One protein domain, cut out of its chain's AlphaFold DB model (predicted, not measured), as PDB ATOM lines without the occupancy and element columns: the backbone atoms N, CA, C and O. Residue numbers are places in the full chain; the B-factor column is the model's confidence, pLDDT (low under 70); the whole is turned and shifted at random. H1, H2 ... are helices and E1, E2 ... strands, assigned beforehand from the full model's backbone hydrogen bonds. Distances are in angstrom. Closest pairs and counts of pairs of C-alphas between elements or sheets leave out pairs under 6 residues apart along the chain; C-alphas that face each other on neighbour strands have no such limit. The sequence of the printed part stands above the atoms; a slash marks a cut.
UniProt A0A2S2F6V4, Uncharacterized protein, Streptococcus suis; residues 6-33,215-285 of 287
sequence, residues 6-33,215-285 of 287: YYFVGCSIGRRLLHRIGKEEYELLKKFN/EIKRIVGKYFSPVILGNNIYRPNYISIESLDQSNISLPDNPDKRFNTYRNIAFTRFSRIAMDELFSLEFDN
ATOM      1  N   TYR A   6     -24.728 -13.890 -43.949       87.38
ATOM      2  CA  TYR A   6     -24.524 -13.104 -45.158       87.38
ATOM      3  C   TYR A   6     -23.033 -12.847 -45.364       87.38
ATOM      4  O   TYR A   6     -22.304 -12.583 -44.412       87.38
ATOM      5  N   TYR A   7     -22.576 -12.915 -46.611       91.19
ATOM      6  CA  TYR A   7     -21.160 -12.806 -46.950       91.19
ATOM      7  C   TYR A   7     -20.872 -11.473 -47.623       91.19
ATOM      8  O   TYR A   7     -21.614 -11.041 -48.511       91.19
ATOM      9  N   PHE A   8     -19.779 -10.837 -47.219       90.38
ATOM     10  CA  PHE A   8     -19.421  -9.514 -47.705       90.38
ATOM     11  C   PHE A   8     -17.940  -9.383 -48.022       90.38
ATOM     12  O   PHE A   8     -17.097 -10.059 -47.437       90.38
ATOM     13  N   VAL A   9     -17.645  -8.439 -48.911       91.31
ATOM     14  CA  VAL A   9     -16.342  -7.790 -49.059       91.31
ATOM     15  C   VAL A   9     -16.459  -6.384 -48.481       91.31
ATOM     16  O   VAL A   9     -17.449  -5.682 -48.724       91.31
ATOM     17  N   GLY A  10     -15.463  -5.958 -47.711       88.56
ATOM     18  CA  GLY A  10     -15.509  -4.679 -47.015       88.56
ATOM     19  C   GLY A  10     -14.165  -3.977 -46.881       88.56
ATOM     20  O   GLY A  10     -13.108  -4.489 -47.255       88.56
ATOM     21  N   CYS A  11     -14.234  -2.760 -46.346       86.56
ATOM     22  CA  CYS A  11     -13.091  -1.903 -46.061       86.56
ATOM     23  C   CYS A  11     -13.003  -1.634 -44.559       86.56
ATOM     24  O   CYS A  11     -13.977  -1.219 -43.919       86.56
ATOM     25  N   SER A  12     -11.836  -1.909 -43.973       82.38
ATOM     26  CA  SER A  12     -11.614  -1.718 -42.537       82.38
ATOM     27  C   SER A  12     -11.726  -0.249 -42.130       82.38
ATOM     28  O   SER A  12     -12.145   0.046 -41.010       82.38
ATOM     29  N   ILE A  13     -11.393   0.674 -43.040       74.50
ATOM     30  CA  ILE A  13     -11.577   2.112 -42.840       74.50
ATOM     31  C   ILE A  13     -13.079   2.402 -42.799       74.50
ATOM     32  O   ILE A  13     -13.815   2.151 -43.752       74.50
ATOM     33  N   GLY A  14     -13.546   2.895 -41.651       66.75
ATOM     34  CA  GLY A  14     -14.967   3.147 -41.410       66.75
ATOM     35  C   GLY A  14     -15.830   1.887 -41.280       66.75
ATOM     36  O   GLY A  14     -17.050   2.022 -41.296       66.75
ATOM     37  N   ARG A  15     -15.218   0.692 -41.162       70.81
ATOM     38  CA  ARG A  15     -15.886  -0.620 -40.998       70.81
ATOM     39  C   ARG A  15     -17.063  -0.815 -41.959       70.81
ATOM     40  O   ARG A  15     -18.173  -1.138 -41.546       70.81
ATOM     41  N   ARG A  16     -16.826  -0.580 -43.250       80.81
ATOM     42  CA  ARG A  16     -17.888  -0.599 -44.260       80.81
ATOM     43  C   ARG A  16     -17.966  -1.936 -44.972       80.81
ATOM     44  O   ARG A  16     -16.955  -2.415 -45.483       80.81
ATOM     45  N   LEU A  17     -19.176  -2.476 -45.055       87.69
ATOM     46  CA  LEU A  17     -19.533  -3.528 -46.000       87.69
ATOM     47  C   LEU A  17     -19.779  -2.856 -47.354       87.69
ATOM     48  O   LEU A  17     -20.552  -1.900 -47.428       87.69
ATOM     49  N   LEU A  18     -19.079  -3.300 -48.395       86.38
ATOM     50  CA  LEU A  18     -19.097  -2.650 -49.709       86.38
ATOM     51  C   LEU A  18     -19.856  -3.483 -50.736       86.38
ATOM     52  O   LEU A  18     -20.703  -2.959 -51.452       86.38
ATOM     53  N   HIS A  19     -19.591  -4.788 -50.767       87.44
ATOM     54  CA  HIS A  19     -20.228  -5.708 -51.701       87.44
ATOM     55  C   HIS A  19     -20.762  -6.917 -50.954       87.44
ATOM     56  O   HIS A  19     -20.038  -7.531 -50.171       87.44
ATOM     57  N   ARG A  20     -22.019  -7.282 -51.216       90.06
ATOM     58  CA  ARG A  20     -22.541  -8.599 -50.852       90.06
ATOM     59  C   ARG A  20     -22.039  -9.608 -51.881       90.06
ATOM     60  O   ARG A  20     -22.113  -9.333 -53.077       90.06
ATOM     61  N   ILE A  21     -21.548 -10.749 -51.414       91.38
ATOM     62  CA  ILE A  21     -21.013 -11.822 -52.260       91.38
ATOM     63  C   ILE A  21     -21.714 -13.150 -51.974       91.38
ATOM     64  O   ILE A  21     -22.395 -13.309 -50.955       91.38
ATOM     65  N   GLY A  22     -21.568 -14.102 -52.894       92.19
ATOM     66  CA  GLY A  22     -22.057 -15.464 -52.704       92.19
ATOM     67  C   GLY A  22     -21.209 -16.258 -51.706       92.19
ATOM     68  O   GLY A  22     -20.033 -15.961 -51.487       92.19
ATOM     69  N   LYS A  23     -21.788 -17.322 -51.134       93.69
ATOM     70  CA  LYS A  23     -21.059 -18.266 -50.267       93.69
ATOM     71  C   LYS A  23     -19.875 -18.909 -50.995       93.69
ATOM     72  O   LYS A  23     -18.804 -19.044 -50.418       93.69
ATOM     73  N   GLU A  24     -20.062 -19.283 -52.259       95.38
ATOM     74  CA  GLU A  24     -19.017 -19.899 -53.086       95.38
ATOM     75  C   GLU A  24     -17.839 -18.941 -53.312       95.38
ATOM     76  O   GLU A  24     -16.694 -19.310 -53.056       95.38
ATOM     77  N   GLU A  25     -18.115 -17.684 -53.679       95.75
ATOM     78  CA  GLU A  25     -17.093 -16.637 -53.824       95.75
ATOM     79  C   GLU A  25     -16.349 -16.390 -52.499       95.75
ATOM     80  O   GLU A  25     -15.125 -16.246 -52.492       95.75
ATOM     81  N   TYR A  26     -17.067 -16.382 -51.369       95.62
ATOM     82  CA  TYR A  26     -16.467 -16.239 -50.042       95.62
ATOM     83  C   TYR A  26     -15.505 -17.387 -49.715       95.62
ATOM     84  O   TYR A  26     -14.373 -17.132 -49.305       95.62
ATOM     85  N   GLU A  27     -15.917 -18.642 -49.911       96.06
ATOM     86  CA  GLU A  27     -15.067 -19.804 -49.616       96.06
ATOM     87  C   GLU A  27     -13.847 -19.874 -50.547       96.06
ATOM     88  O   GLU A  27     -12.742 -20.187 -50.096       96.06
ATOM     89  N   LEU A  28     -14.005 -19.502 -51.823       97.38
ATOM     90  CA  LEU A  28     -12.893 -19.371 -52.768       97.38
ATOM     91  C   LEU A  28     -11.870 -18.329 -52.299       97.38
ATOM     92  O   LEU A  28     -10.678 -18.630 -52.212       97.38
ATOM     93  N   LEU A  29     -12.327 -17.124 -51.939       97.44
ATOM     94  CA  LEU A  29     -11.460 -16.058 -51.430       97.44
ATOM     95  C   LEU A  29     -10.796 -16.446 -50.107       97.44
ATOM     96  O   LEU A  29      -9.613 -16.172 -49.904       97.44
ATOM     97  N   LYS A  30     -11.526 -17.118 -49.214       96.94
ATOM     98  CA  LYS A  30     -11.001 -17.599 -47.934       96.94
ATOM     99  C   LYS A  30      -9.903 -18.642 -48.126       96.94
ATOM    100  O   LYS A  30      -8.877 -18.570 -47.454       96.94
ATOM    101  N   LYS A  31     -10.079 -19.579 -49.063       96.81
ATOM    102  CA  LYS A  31      -9.048 -20.563 -49.419       96.81
ATOM    103  C   LYS A  31      -7.831 -19.886 -50.048       96.81
ATOM    104  O   LYS A  31      -6.711 -20.163 -49.632       96.81
ATOM    105  N   PHE A  32      -8.048 -18.969 -50.991       97.38
ATOM    106  CA  PHE A  32      -6.979 -18.178 -51.604       97.38
ATOM    107  C   PHE A  32      -6.172 -17.383 -50.565       97.38
ATOM    108  O   PHE A  32      -4.945 -17.327 -50.644       97.38
ATOM    109  N   ASN A  33      -6.839 -16.827 -49.548       97.38
ATOM    110  CA  ASN A  33      -6.195 -16.048 -48.494       97.38
ATOM    111  C   ASN A  33      -5.085 -16.817 -47.753       97.38
ATOM    112  O   ASN A  33      -4.107 -16.208 -47.330       97.38
ATOM    113  N   GLU A 215     -10.560 -17.413 -62.251       96.38
ATOM    114  CA  GLU A 215     -11.726 -17.140 -61.417       96.38
ATOM    115  C   GLU A 215     -11.383 -16.258 -60.211       96.38
ATOM    116  O   GLU A 215     -12.058 -15.252 -59.992       96.38
ATOM    117  N   ILE A 216     -10.313 -16.570 -59.471       96.88
ATOM    118  CA  ILE A 216      -9.867 -15.731 -58.349       96.88
ATOM    119  C   ILE A 216      -9.464 -14.343 -58.846       96.88
ATOM    120  O   ILE A 216      -9.908 -13.356 -58.264       96.88
ATOM    121  N   LYS A 217      -8.693 -14.251 -59.939       95.56
ATOM    122  CA  LYS A 217      -8.310 -12.965 -60.552       95.56
ATOM    123  C   LYS A 217      -9.539 -12.114 -60.877       95.56
ATOM    124  O   LYS A 217      -9.610 -10.952 -60.488       95.56
ATOM    125  N   ARG A 218     -10.557 -12.717 -61.502       94.12
ATOM    126  CA  ARG A 218     -11.833 -12.062 -61.829       94.12
ATOM    127  C   ARG A 218     -12.579 -11.585 -60.579       94.12
ATOM    128  O   ARG A 218     -13.049 -10.451 -60.554       94.12
ATOM    129  N   ILE A 219     -12.712 -12.431 -59.554       94.75
ATOM    130  CA  ILE A 219     -13.402 -12.085 -58.298       94.75
ATOM    131  C   ILE A 219     -12.663 -10.947 -57.578       94.75
ATOM    132  O   ILE A 219     -13.295  -9.993 -57.121       94.75
ATOM    133  N   VAL A 220     -11.331 -11.015 -57.510       94.69
ATOM    134  CA  VAL A 220     -10.484  -9.973 -56.917       94.69
ATOM    135  C   VAL A 220     -10.635  -8.653 -57.670       94.69
ATOM    136  O   VAL A 220     -10.964  -7.649 -57.042       94.69
ATOM    137  N   GLY A 221     -10.484  -8.648 -58.997       91.62
ATOM    138  CA  GLY A 221     -10.663  -7.438 -59.807       91.62
ATOM    139  C   GLY A 221     -12.064  -6.835 -59.664       91.62
ATOM    140  O   GLY A 221     -12.217  -5.619 -59.593       91.62
ATOM    141  N   LYS A 222     -13.098  -7.672 -59.520       90.44
ATOM    142  CA  LYS A 222     -14.477  -7.208 -59.326       90.44
ATOM    143  C   LYS A 222     -14.709  -6.548 -57.963       90.44
ATOM    144  O   LYS A 222     -15.380  -5.524 -57.906       90.44
ATOM    145  N   TYR A 223     -14.230  -7.147 -56.869       92.31
ATOM    146  CA  TYR A 223     -14.646  -6.742 -55.515       92.31
ATOM    147  C   TYR A 223     -13.570  -6.057 -54.674       92.31
ATOM    148  O   TYR A 223     -13.908  -5.488 -53.639       92.31
ATOM    149  N   PHE A 224     -12.296  -6.131 -55.062       92.75
ATOM    150  CA  PHE A 224     -11.182  -5.497 -54.344       92.75
ATOM    151  C   PHE A 224     -10.644  -4.246 -55.044       92.75
ATOM    152  O   PHE A 224      -9.732  -3.603 -54.516       92.75
ATOM    153  N   SER A 225     -11.220  -3.858 -56.179       88.12
ATOM    154  CA  SER A 225     -10.948  -2.559 -56.799       88.12
ATOM    155  C   SER A 225     -11.429  -1.402 -55.910       88.12
ATOM    156  O   SER A 225     -12.356  -1.583 -55.112       88.12
ATOM    157  N   PRO A 226     -10.795  -0.215 -55.982       87.88
ATOM    158  CA  PRO A 226     -11.239   0.950 -55.223       87.88
ATOM    159  C   PRO A 226     -12.697   1.324 -55.530       87.88
ATOM    160  O   PRO A 226     -13.113   1.339 -56.683       87.88
ATOM    161  N   VAL A 227     -13.466   1.665 -54.495       84.06
ATOM    162  CA  VAL A 227     -14.879   2.060 -54.604       84.06
ATOM    163  C   VAL A 227     -15.034   3.520 -54.192       84.06
ATOM    164  O   VAL A 227     -14.659   3.897 -53.079       84.06
ATOM    165  N   ILE A 228     -15.623   4.339 -55.061       84.31
ATOM    166  CA  ILE A 228     -15.908   5.754 -54.789       84.31
ATOM    167  C   ILE A 228     -17.329   5.875 -54.228       84.31
ATOM    168  O   ILE A 228     -18.292   5.466 -54.870       84.31
ATOM    169  N   LEU A 229     -17.475   6.433 -53.021       77.38
ATOM    170  CA  LEU A 229     -18.780   6.724 -52.412       77.38
ATOM    171  C   LEU A 229     -18.781   8.144 -51.835       77.38
ATOM    172  O   LEU A 229     -18.190   8.404 -50.778       77.38
ATOM    173  N   GLY A 230     -19.471   9.056 -52.524       81.44
ATOM    174  CA  GLY A 230     -19.368  10.494 -52.267       81.44
ATOM    175  C   GLY A 230     -17.937  10.978 -52.519       81.44
ATOM    176  O   GLY A 230     -17.308  10.562 -53.483       81.44
ATOM    177  N   ASN A 231     -17.391  11.782 -51.604       81.88
ATOM    178  CA  ASN A 231     -16.026  12.322 -51.711       81.88
ATOM    179  C   ASN A 231     -14.939  11.382 -51.151       81.88
ATOM    180  O   ASN A 231     -13.821  11.819 -50.895       81.88
ATOM    181  N   ASN A 232     -15.260  10.110 -50.888       80.19
ATOM    182  CA  ASN A 232     -14.341   9.162 -50.258       80.19
ATOM    183  C   ASN A 232     -14.040   7.978 -51.181       80.19
ATOM    184  O   ASN A 232     -14.949   7.430 -51.806       80.19
ATOM    185  N   ILE A 233     -12.780   7.539 -51.177       86.19
ATOM    186  CA  ILE A 233     -12.316   6.325 -51.857       86.19
ATOM    187  C   ILE A 233     -12.112   5.230 -50.808       86.19
ATOM    188  O   ILE A 233     -11.306   5.376 -49.889       86.19
ATOM    189  N   TYR A 234     -12.823   4.117 -50.954       85.62
ATOM    190  CA  TYR A 234     -12.695   2.944 -50.097       85.62
ATOM    191  C   TYR A 234     -11.910   1.865 -50.828       85.62
ATOM    192  O   TYR A 234     -12.247   1.500 -51.950       85.62
ATOM    193  N   ARG A 235     -10.870   1.331 -50.187       90.25
ATOM    194  CA  ARG A 235     -10.073   0.220 -50.721       90.25
ATOM    195  C   ARG A 235     -10.441  -1.055 -49.965       90.25
ATOM    196  O   ARG A 235     -10.077  -1.165 -48.789       90.25
ATOM    197  N   PRO A 236     -11.191  -1.982 -50.579       91.19
ATOM    198  CA  PRO A 236     -11.576  -3.214 -49.912       91.19
ATOM    199  C   PRO A 236     -10.344  -4.028 -49.496       91.19
ATOM    200  O   PRO A 236      -9.337  -4.077 -50.210       91.19
ATOM    201  N   ASN A 237     -10.404  -4.621 -48.304       93.50
ATOM    202  CA  ASN A 237      -9.279  -5.335 -47.697       93.50
ATOM    203  C   ASN A 237      -9.693  -6.463 -46.741       93.50
ATOM    204  O   ASN A 237      -8.848  -7.013 -46.034       93.50
ATOM    205  N   TYR A 238     -10.972  -6.825 -46.690       94.25
ATOM    206  CA  TYR A 238     -11.409  -8.017 -45.974       94.25
ATOM    207  C   TYR A 238     -12.645  -8.641 -46.613       94.25
ATOM    208  O   TYR A 238     -13.411  -7.968 -47.301       94.25
ATOM    209  N   ILE A 239     -12.851  -9.920 -46.312       95.25
ATOM    210  CA  ILE A 239     -14.139 -10.598 -46.461       95.25
ATOM    211  C   ILE A 239     -14.715 -10.926 -45.087       95.25
ATOM    212  O   ILE A 239     -13.950 -11.173 -44.152       95.25
ATOM    213  N   SER A 240     -16.034 -10.934 -44.939       91.62
ATOM    214  CA  SER A 240     -16.686 -11.247 -43.670       91.62
ATOM    215  C   SER A 240     -17.936 -12.103 -43.819       91.62
ATOM    216  O   SER A 240     -18.552 -12.161 -44.883       91.62
ATOM    217  N   ILE A 241     -18.267 -12.788 -42.723       91.19
ATOM    218  CA  ILE A 241     -19.574 -13.394 -42.482       91.19
ATOM    219  C   ILE A 241     -20.267 -12.514 -41.454       91.19
ATOM    220  O   ILE A 241     -19.722 -12.238 -40.382       91.19
ATOM    221  N   GLU A 242     -21.470 -12.096 -41.785       84.81
ATOM    222  CA  GLU A 242     -22.292 -11.192 -41.007       84.81
ATOM    223  C   GLU A 242     -23.642 -11.848 -40.728       84.81
ATOM    224  O   GLU A 242     -24.172 -12.587 -41.554       84.81
ATOM    225  N   SER A 243     -24.224 -11.557 -39.575       82.81
ATOM    226  CA  SER A 243     -25.600 -11.927 -39.243       82.81
ATOM    227  C   SER A 243     -26.461 -10.682 -39.180       82.81
ATOM    228  O   SER A 243     -25.970  -9.626 -38.784       82.81
ATOM    229  N   LEU A 244     -27.732 -10.781 -39.563       74.69
ATOM    230  CA  LEU A 244     -28.671  -9.693 -39.303       74.69
ATOM    231  C   LEU A 244     -28.840  -9.548 -37.789       74.69
ATOM    232  O   LEU A 244     -29.315 -10.466 -37.121       74.69
ATOM    233  N   ASP A 245     -28.444  -8.397 -37.257       64.56
ATOM    234  CA  ASP A 245     -28.716  -8.029 -35.879       64.56
ATOM    235  C   ASP A 245     -30.136  -7.470 -35.808       64.56
ATOM    236  O   ASP A 245     -30.386  -6.305 -36.114       64.56
ATOM    237  N   GLN A 246     -31.086  -8.339 -35.461       55.62
ATOM    238  CA  GLN A 246     -32.479  -7.959 -35.221       55.62
ATOM    239  C   GLN A 246     -32.680  -7.296 -33.846       55.62
ATOM    240  O   GLN A 246     -33.816  -6.976 -33.492       55.62
ATOM    241  N   SER A 247     -31.622  -7.083 -33.046       49.81
ATOM    242  CA  SER A 247     -31.756  -6.379 -31.771       49.81
ATOM    243  C   SER A 247     -31.925  -4.866 -32.002       49.81
ATOM    244  O   SER A 247     -30.969  -4.112 -32.138       49.81
ATOM    245  N   ASN A 248     -33.200  -4.455 -32.029       45.03
ATOM    246  CA  ASN A 248     -33.770  -3.102 -32.168       45.03
ATOM    247  C   ASN A 248     -34.029  -2.584 -33.594       45.03
ATOM    248  O   ASN A 248     -33.397  -1.631 -34.049       45.03
ATOM    249  N   ILE A 249     -35.082  -3.099 -34.238       43.53
ATOM    250  CA  ILE A 249     -35.763  -2.379 -35.325       43.53
ATOM    251  C   ILE A 249     -37.162  -1.963 -34.854       43.53
ATOM    252  O   ILE A 249     -38.086  -2.773 -34.823       43.53
ATOM    253  N   SER A 250     -37.322  -0.675 -34.541       37.25
ATOM    254  CA  SER A 250     -38.568   0.037 -34.837       37.25
ATOM    255  C   SER A 250     -38.512   0.407 -36.319       37.25
ATOM    256  O   SER A 250     -37.585   1.105 -36.738       37.25
ATOM    257  N   LEU A 251     -39.458  -0.085 -37.119       37.88
ATOM    258  CA  LEU A 251     -39.588   0.261 -38.540       37.88
ATOM    259  C   LEU A 251     -39.820   1.779 -38.686       37.88
ATOM    260  O   LEU A 251     -40.696   2.302 -37.997       37.88
ATOM    261  N   PRO A 252     -39.095   2.510 -39.554       39.31
ATOM    262  CA  PRO A 252     -39.494   3.857 -39.931       39.31
ATOM    263  C   PRO A 252     -40.212   3.865 -41.287       39.31
ATOM    264  O   PRO A 252     -39.734   3.281 -42.256       39.31
ATOM    265  N   ASP A 253     -41.291   4.639 -41.373       36.03
ATOM    266  CA  ASP A 253     -42.056   4.955 -42.590       36.03
ATOM    267  C   ASP A 253     -41.297   5.863 -43.592       36.03
ATOM    268  O   ASP A 253     -41.904   6.708 -44.245       36.03
ATOM    269  N   ASN A 254     -39.960   5.778 -43.698       38.09
ATOM    270  CA  ASN A 254     -39.185   6.732 -44.506       38.09
ATOM    271  C   ASN A 254     -38.014   6.079 -45.277       38.09
ATOM    272  O   ASN A 254     -37.136   5.487 -44.642       38.09
ATOM    273  N   PRO A 255     -37.945   6.219 -46.619       42.03
ATOM    274  CA  PRO A 255     -36.966   5.540 -47.480       42.03
ATOM    275  C   PRO A 255     -35.505   6.015 -47.335       42.03
ATOM    276  O   PRO A 255     -34.609   5.358 -47.861       42.03
ATOM    277  N   ASP A 256     -35.232   7.085 -46.580       42.09
ATOM    278  CA  ASP A 256     -33.879   7.649 -46.410       42.09
ATOM    279  C   ASP A 256     -33.119   7.172 -45.154       42.09
ATOM    280  O   ASP A 256     -32.004   7.628 -44.875       42.09
ATOM    281  N   LYS A 257     -33.666   6.236 -44.366       38.81
ATOM    282  CA  LYS A 257     -32.981   5.723 -43.166       38.81
ATOM    283  C   LYS A 257     -32.227   4.419 -43.443       38.81
ATOM    284  O   LYS A 257     -32.816   3.366 -43.658       38.81
ATOM    285  N   ARG A 258     -30.891   4.470 -43.346       49.06
ATOM    286  CA  ARG A 258     -30.056   3.276 -43.104       49.06
ATOM    287  C   ARG A 258     -30.498   2.651 -41.782       49.06
ATOM    288  O   ARG A 258     -30.708   3.416 -40.858       49.06
ATOM    289  N   PHE A 259     -30.622   1.326 -41.707       46.06
ATOM    290  CA  PHE A 259     -29.985   0.438 -40.715       46.06
ATOM    291  C   PHE A 259     -30.581  -0.977 -40.829       46.06
ATOM    292  O   PHE A 259     -31.600  -1.282 -40.226       46.06
ATOM    293  N   ASN A 260     -29.881  -1.858 -41.547       48.19
ATOM    294  CA  ASN A 260     -29.748  -3.241 -41.093       48.19
ATOM    295  C   ASN A 260     -28.400  -3.285 -40.377       48.19
ATOM    296  O   ASN A 260     -27.352  -3.171 -41.020       48.19
ATOM    297  N   THR A 261     -28.410  -3.336 -39.049       61.75
ATOM    298  CA  THR A 261     -27.195  -3.556 -38.268       61.75
ATOM    299  C   THR A 261     -26.769  -4.994 -38.506       61.75
ATOM    300  O   THR A 261     -27.467  -5.931 -38.147       61.75
ATOM    301  N   TYR A 262     -25.665  -5.187 -39.212       63.50
ATOM    302  CA  TYR A 262     -25.047  -6.496 -39.331       63.50
ATOM    303  C   TYR A 262     -24.122  -6.700 -38.133       63.50
ATOM    304  O   TYR A 262     -23.318  -5.821 -37.811       63.50
ATOM    305  N   ARG A 263     -24.235  -7.850 -37.469       72.94
ATOM    306  CA  ARG A 263     -23.281  -8.284 -36.454       72.94
ATOM    307  C   ARG A 263     -22.257  -9.214 -37.092       72.94
ATOM    308  O   ARG A 263     -22.615 -10.287 -37.590       72.94
ATOM    309  N   ASN A 264     -20.986  -8.832 -36.983       72.88
ATOM    310  CA  ASN A 264     -19.868  -9.622 -37.489       72.88
ATOM    311  C   ASN A 264     -19.759 -10.959 -36.757       72.88
ATOM    312  O   ASN A 264     -19.713 -11.008 -35.526       72.88
ATOM    313  N   ILE A 265     -19.712 -12.033 -37.541       75.94
ATOM    314  CA  ILE A 265     -19.456 -13.395 -37.070       75.94
ATOM    315  C   ILE A 265     -17.971 -13.722 -37.244       75.94
ATOM    316  O   ILE A 265     -17.340 -14.263 -36.338       75.94
ATOM    317  N   ALA A 266     -17.409 -13.408 -38.412       79.88
ATOM    318  CA  ALA A 266     -16.005 -13.640 -38.727       79.88
ATOM    319  C   ALA A 266     -15.530 -12.678 -39.818       79.88
ATOM    320  O   ALA A 266     -16.319 -12.251 -40.662       79.88
ATOM    321  N   PHE A 267     -14.230 -12.389 -39.866       86.81
ATOM    322  CA  PHE A 267     -13.620 -11.706 -41.005       86.81
ATOM    323  C   PHE A 267     -12.232 -12.265 -41.324       86.81
ATOM    324  O   PHE A 267     -11.534 -12.803 -40.466       86.81
ATOM    325  N   THR A 268     -11.823 -12.127 -42.580       93.25
ATOM    326  CA  THR A 268     -10.519 -12.540 -43.101       93.25
ATOM    327  C   THR A 268      -9.918 -11.362 -43.851       93.25
ATOM    328  O   THR A 268     -10.538 -10.832 -44.771       93.25
ATOM    329  N   ARG A 269      -8.737 -10.907 -43.419       94.19
ATOM    330  CA  ARG A 269      -8.074  -9.717 -43.971       94.19
ATOM    331  C   ARG A 269      -7.140 -10.079 -45.115       94.19
ATOM    332  O   ARG A 269      -6.493 -11.118 -45.094       94.19
ATOM    333  N   PHE A 270      -7.025  -9.151 -46.048       96.25
ATOM    334  CA  PHE A 270      -6.047  -9.145 -47.121       96.25
ATOM    335  C   PHE A 270      -5.158  -7.916 -46.932       96.25
ATOM    336  O   PHE A 270      -5.661  -6.798 -46.788       96.25
ATOM    337  N   SER A 271      -3.838  -8.109 -46.906       95.25
ATOM    338  CA  SER A 271      -2.892  -6.992 -46.925       95.25
ATOM    339  C   SER A 271      -3.097  -6.177 -48.193       95.25
ATOM    340  O   SER A 271      -2.927  -6.689 -49.300       95.25
ATOM    341  N   ARG A 272      -3.467  -4.902 -48.038       91.75
ATOM    342  CA  ARG A 272      -3.723  -4.045 -49.197       91.75
ATOM    343  C   ARG A 272      -2.461  -3.837 -50.025       91.75
ATOM    344  O   ARG A 272      -2.539  -3.909 -51.241       91.75
ATOM    345  N   ILE A 273      -1.319  -3.663 -49.364       93.31
ATOM    346  CA  ILE A 273      -0.024  -3.485 -50.026       93.31
ATOM    347  C   ILE A 273       0.289  -4.707 -50.895       93.31
ATOM    348  O   ILE A 273       0.640  -4.556 -52.057       93.31
ATOM    349  N   ALA A 274       0.099  -5.920 -50.371       96.19
ATOM    350  CA  ALA A 274       0.342  -7.134 -51.144       96.19
ATOM    351  C   ALA A 274      -0.685  -7.344 -52.271       96.19
ATOM    352  O   ALA A 274      -0.321  -7.859 -53.326       96.19
ATOM    353  N   MET A 275      -1.945  -6.930 -52.077       94.81
ATOM    354  CA  MET A 275      -2.951  -6.948 -53.147       94.81
ATOM    355  C   MET A 275      -2.545  -6.003 -54.277       94.81
ATOM    356  O   MET A 275      -2.586  -6.407 -55.431       94.81
ATOM    357  N   ASP A 276      -2.139  -4.774 -53.944       91.88
ATOM    358  CA  ASP A 276      -1.695  -3.769 -54.914       91.88
ATOM    359  C   ASP A 276      -0.454  -4.238 -55.680       91.88
ATOM    360  O   ASP A 276      -0.394  -4.089 -56.892       91.88
ATOM    361  N   GLU A 277       0.508  -4.868 -55.002       94.00
ATOM    362  CA  GLU A 277       1.687  -5.429 -55.668       94.00
ATOM    363  C   GLU A 277       1.325  -6.529 -56.670       94.00
ATOM    364  O   GLU A 277       1.885  -6.569 -57.768       94.00
ATOM    365  N   LEU A 278       0.422  -7.433 -56.279       94.50
ATOM    366  CA  LEU A 278       0.114  -8.653 -57.022       94.50
ATOM    367  C   LEU A 278      -0.913  -8.450 -58.141       94.50
ATOM    368  O   LEU A 278      -0.825  -9.140 -59.149       94.50
ATOM    369  N   PHE A 279      -1.865  -7.535 -57.954       91.62
ATOM    370  CA  PHE A 279      -3.018  -7.323 -58.836       91.62
ATOM    371  C   PHE A 279      -3.104  -5.885 -59.378       91.62
ATOM    372  O   PHE A 279      -4.197  -5.380 -59.635       91.62
ATOM    373  N   SER A 280      -1.973  -5.180 -59.508       79.50
ATOM    374  CA  SER A 280      -1.963  -3.783 -59.973       79.50
ATOM    375  C   SER A 280      -2.710  -3.607 -61.303       79.50
ATOM    376  O   SER A 280      -3.534  -2.708 -61.433       79.50
ATOM    377  N   LEU A 281      -2.508  -4.530 -62.251       66.81
ATOM    378  CA  LEU A 281      -3.136  -4.494 -63.578       66.81
ATOM    379  C   LEU A 281      -4.666  -4.651 -63.527       66.81
ATOM    380  O   LEU A 281      -5.378  -4.143 -64.390       66.81
ATOM    381  N   GLU A 282      -5.197  -5.349 -62.530       66.56
ATOM    382  CA  GLU A 282      -6.634  -5.531 -62.341       66.56
ATOM    383  C   GLU A 282      -7.308  -4.310 -61.726       66.56
ATOM    384  O   GLU A 282      -8.500  -4.104 -61.950       66.56
ATOM    385  N   PHE A 283      -6.569  -3.510 -60.958       66.94
ATOM    386  CA  PHE A 283      -7.102  -2.320 -60.298       66.94
ATOM    387  C   PHE A 283      -7.052  -1.072 -61.182       66.94
ATOM    388  O   PHE A 283      -7.887  -0.186 -61.007       66.94
ATOM    389  N   ASP A 284      -6.136  -1.028 -62.151       55.72
ATOM    390  CA  ASP A 284      -5.978   0.105 -63.071       55.72
ATOM    391  C   ASP A 284      -7.071   0.164 -64.159       55.72
ATOM    392  O   ASP A 284      -7.275   1.203 -64.772       55.72
ATOM    393  N   ASN A 285      -7.835  -0.916 -64.366       47.19
ATOM    394  CA  ASN A 285      -8.928  -0.974 -65.351       47.19
ATOM    395  C   ASN A 285     -10.281  -0.436 -64.830       47.19
ATOM    396  O   ASN A 285     -11.307  -0.622 -65.485       47.19
TER     397      ASN A 285
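Overview. This is residues 6 to 33 and 215 to 285 of the 287 residues of an uncharacterized protein of Streptococcus suis (UniProt A0A2S2F6V4). A strongly twisted wall of four strands, E2, E1, E5 and E6 in that order, has helix H1 slantwise over one face, and at one end of the domain the long loop between E5 and E6 reaches away, with residues 252 to 258 sticking out. Toward the opposite end lie H3 and H4, where H4 packs on H2, while a separate small hairpin of E3 and E4 comes near the wall at Cys 11. The printed part has 99 residues, with four named helices and six named strands in the order E1 E2 H1 H2 E3 E4 E5 E6 H3 H4; both sheets are antiparallel and the class is mixed, helices and strands. The whole is only just compact, close to loose, with a radius of gyration of the C-alphas of 14.9 A and spans of 45 by 31 by 19 A.

Arrangement. Start with E1, residues 6 to 11, and E2, residues 16 to 21, an antiparallel hairpin in which N 9 and O 19 are within hydrogen-bond range at 2.9 A. E1 is also the antiparallel neighbour of E5, residues 238 to 244, with N 8 and O 240 at 3.0 A. E5 forms a hairpin with E6, residues 262 to 269, where N 241 and O 266 are 2.9 A apart; E6 bends by 75 degrees at residue 265. H1, residues 23 to 33, is on this sheet at a height of 9.5 A, giving two layers, a helix on one face of a sheet. It runs slantwise, at 37 degrees to E1 on the local plane; its closest C-alphas to E5 are Tyr 26 and Ile 239, 7.1 A. Look next at H2, residues 215 to 223: it touches H1 about perpendicular, at 77 degrees, closest at the C-alphas of Leu 29 and Ile 216, 7.1 A, and only grazes the sheet with residues 219 to 223. E3, residues 227 to 229, and E4, residues 232 to 234, form a hairpin, with N 227 and O 234 at 2.8 A. H4, residues 280 to 285, touches H2 at a steep tilt of 57 degrees, the same way, closest at the C-alphas of Gly 221 and Glu 282, 5.1 A. H3, residues 272 to 278, is close to H4 but not clearly touching: the closest C-alphas, Asp 276 and Phe 283, are 7.8 A apart. Every O i to N i+4 pair is within hydrogen-bond range in H1, H2 and H3, but 1 of 2 in H4.

Along the chain. Find C-alpha 6 at (-24.524, -13.104, -45.158); from there E1 runs 16.0 A to C-alpha 11. H1 covers 15.1 A, E5 18.6 A and E6 17.9 A. H4 ends at C-alpha 285, (-8.928, -0.974, -65.351).

Size, cuts and confidence. The C-alphas farthest apart, Asp 253 and Glu 277, are 46.8 A apart. Residues 34 to 214 are not printed; C-alphas 33 and 215 are 14.1 A apart across this cut. Of the links that are printed whole, E5 to E6 is long and the others are tight. The pLDDT is under 70 at residue 14, residues 245 to 262 and residues 281 to 285.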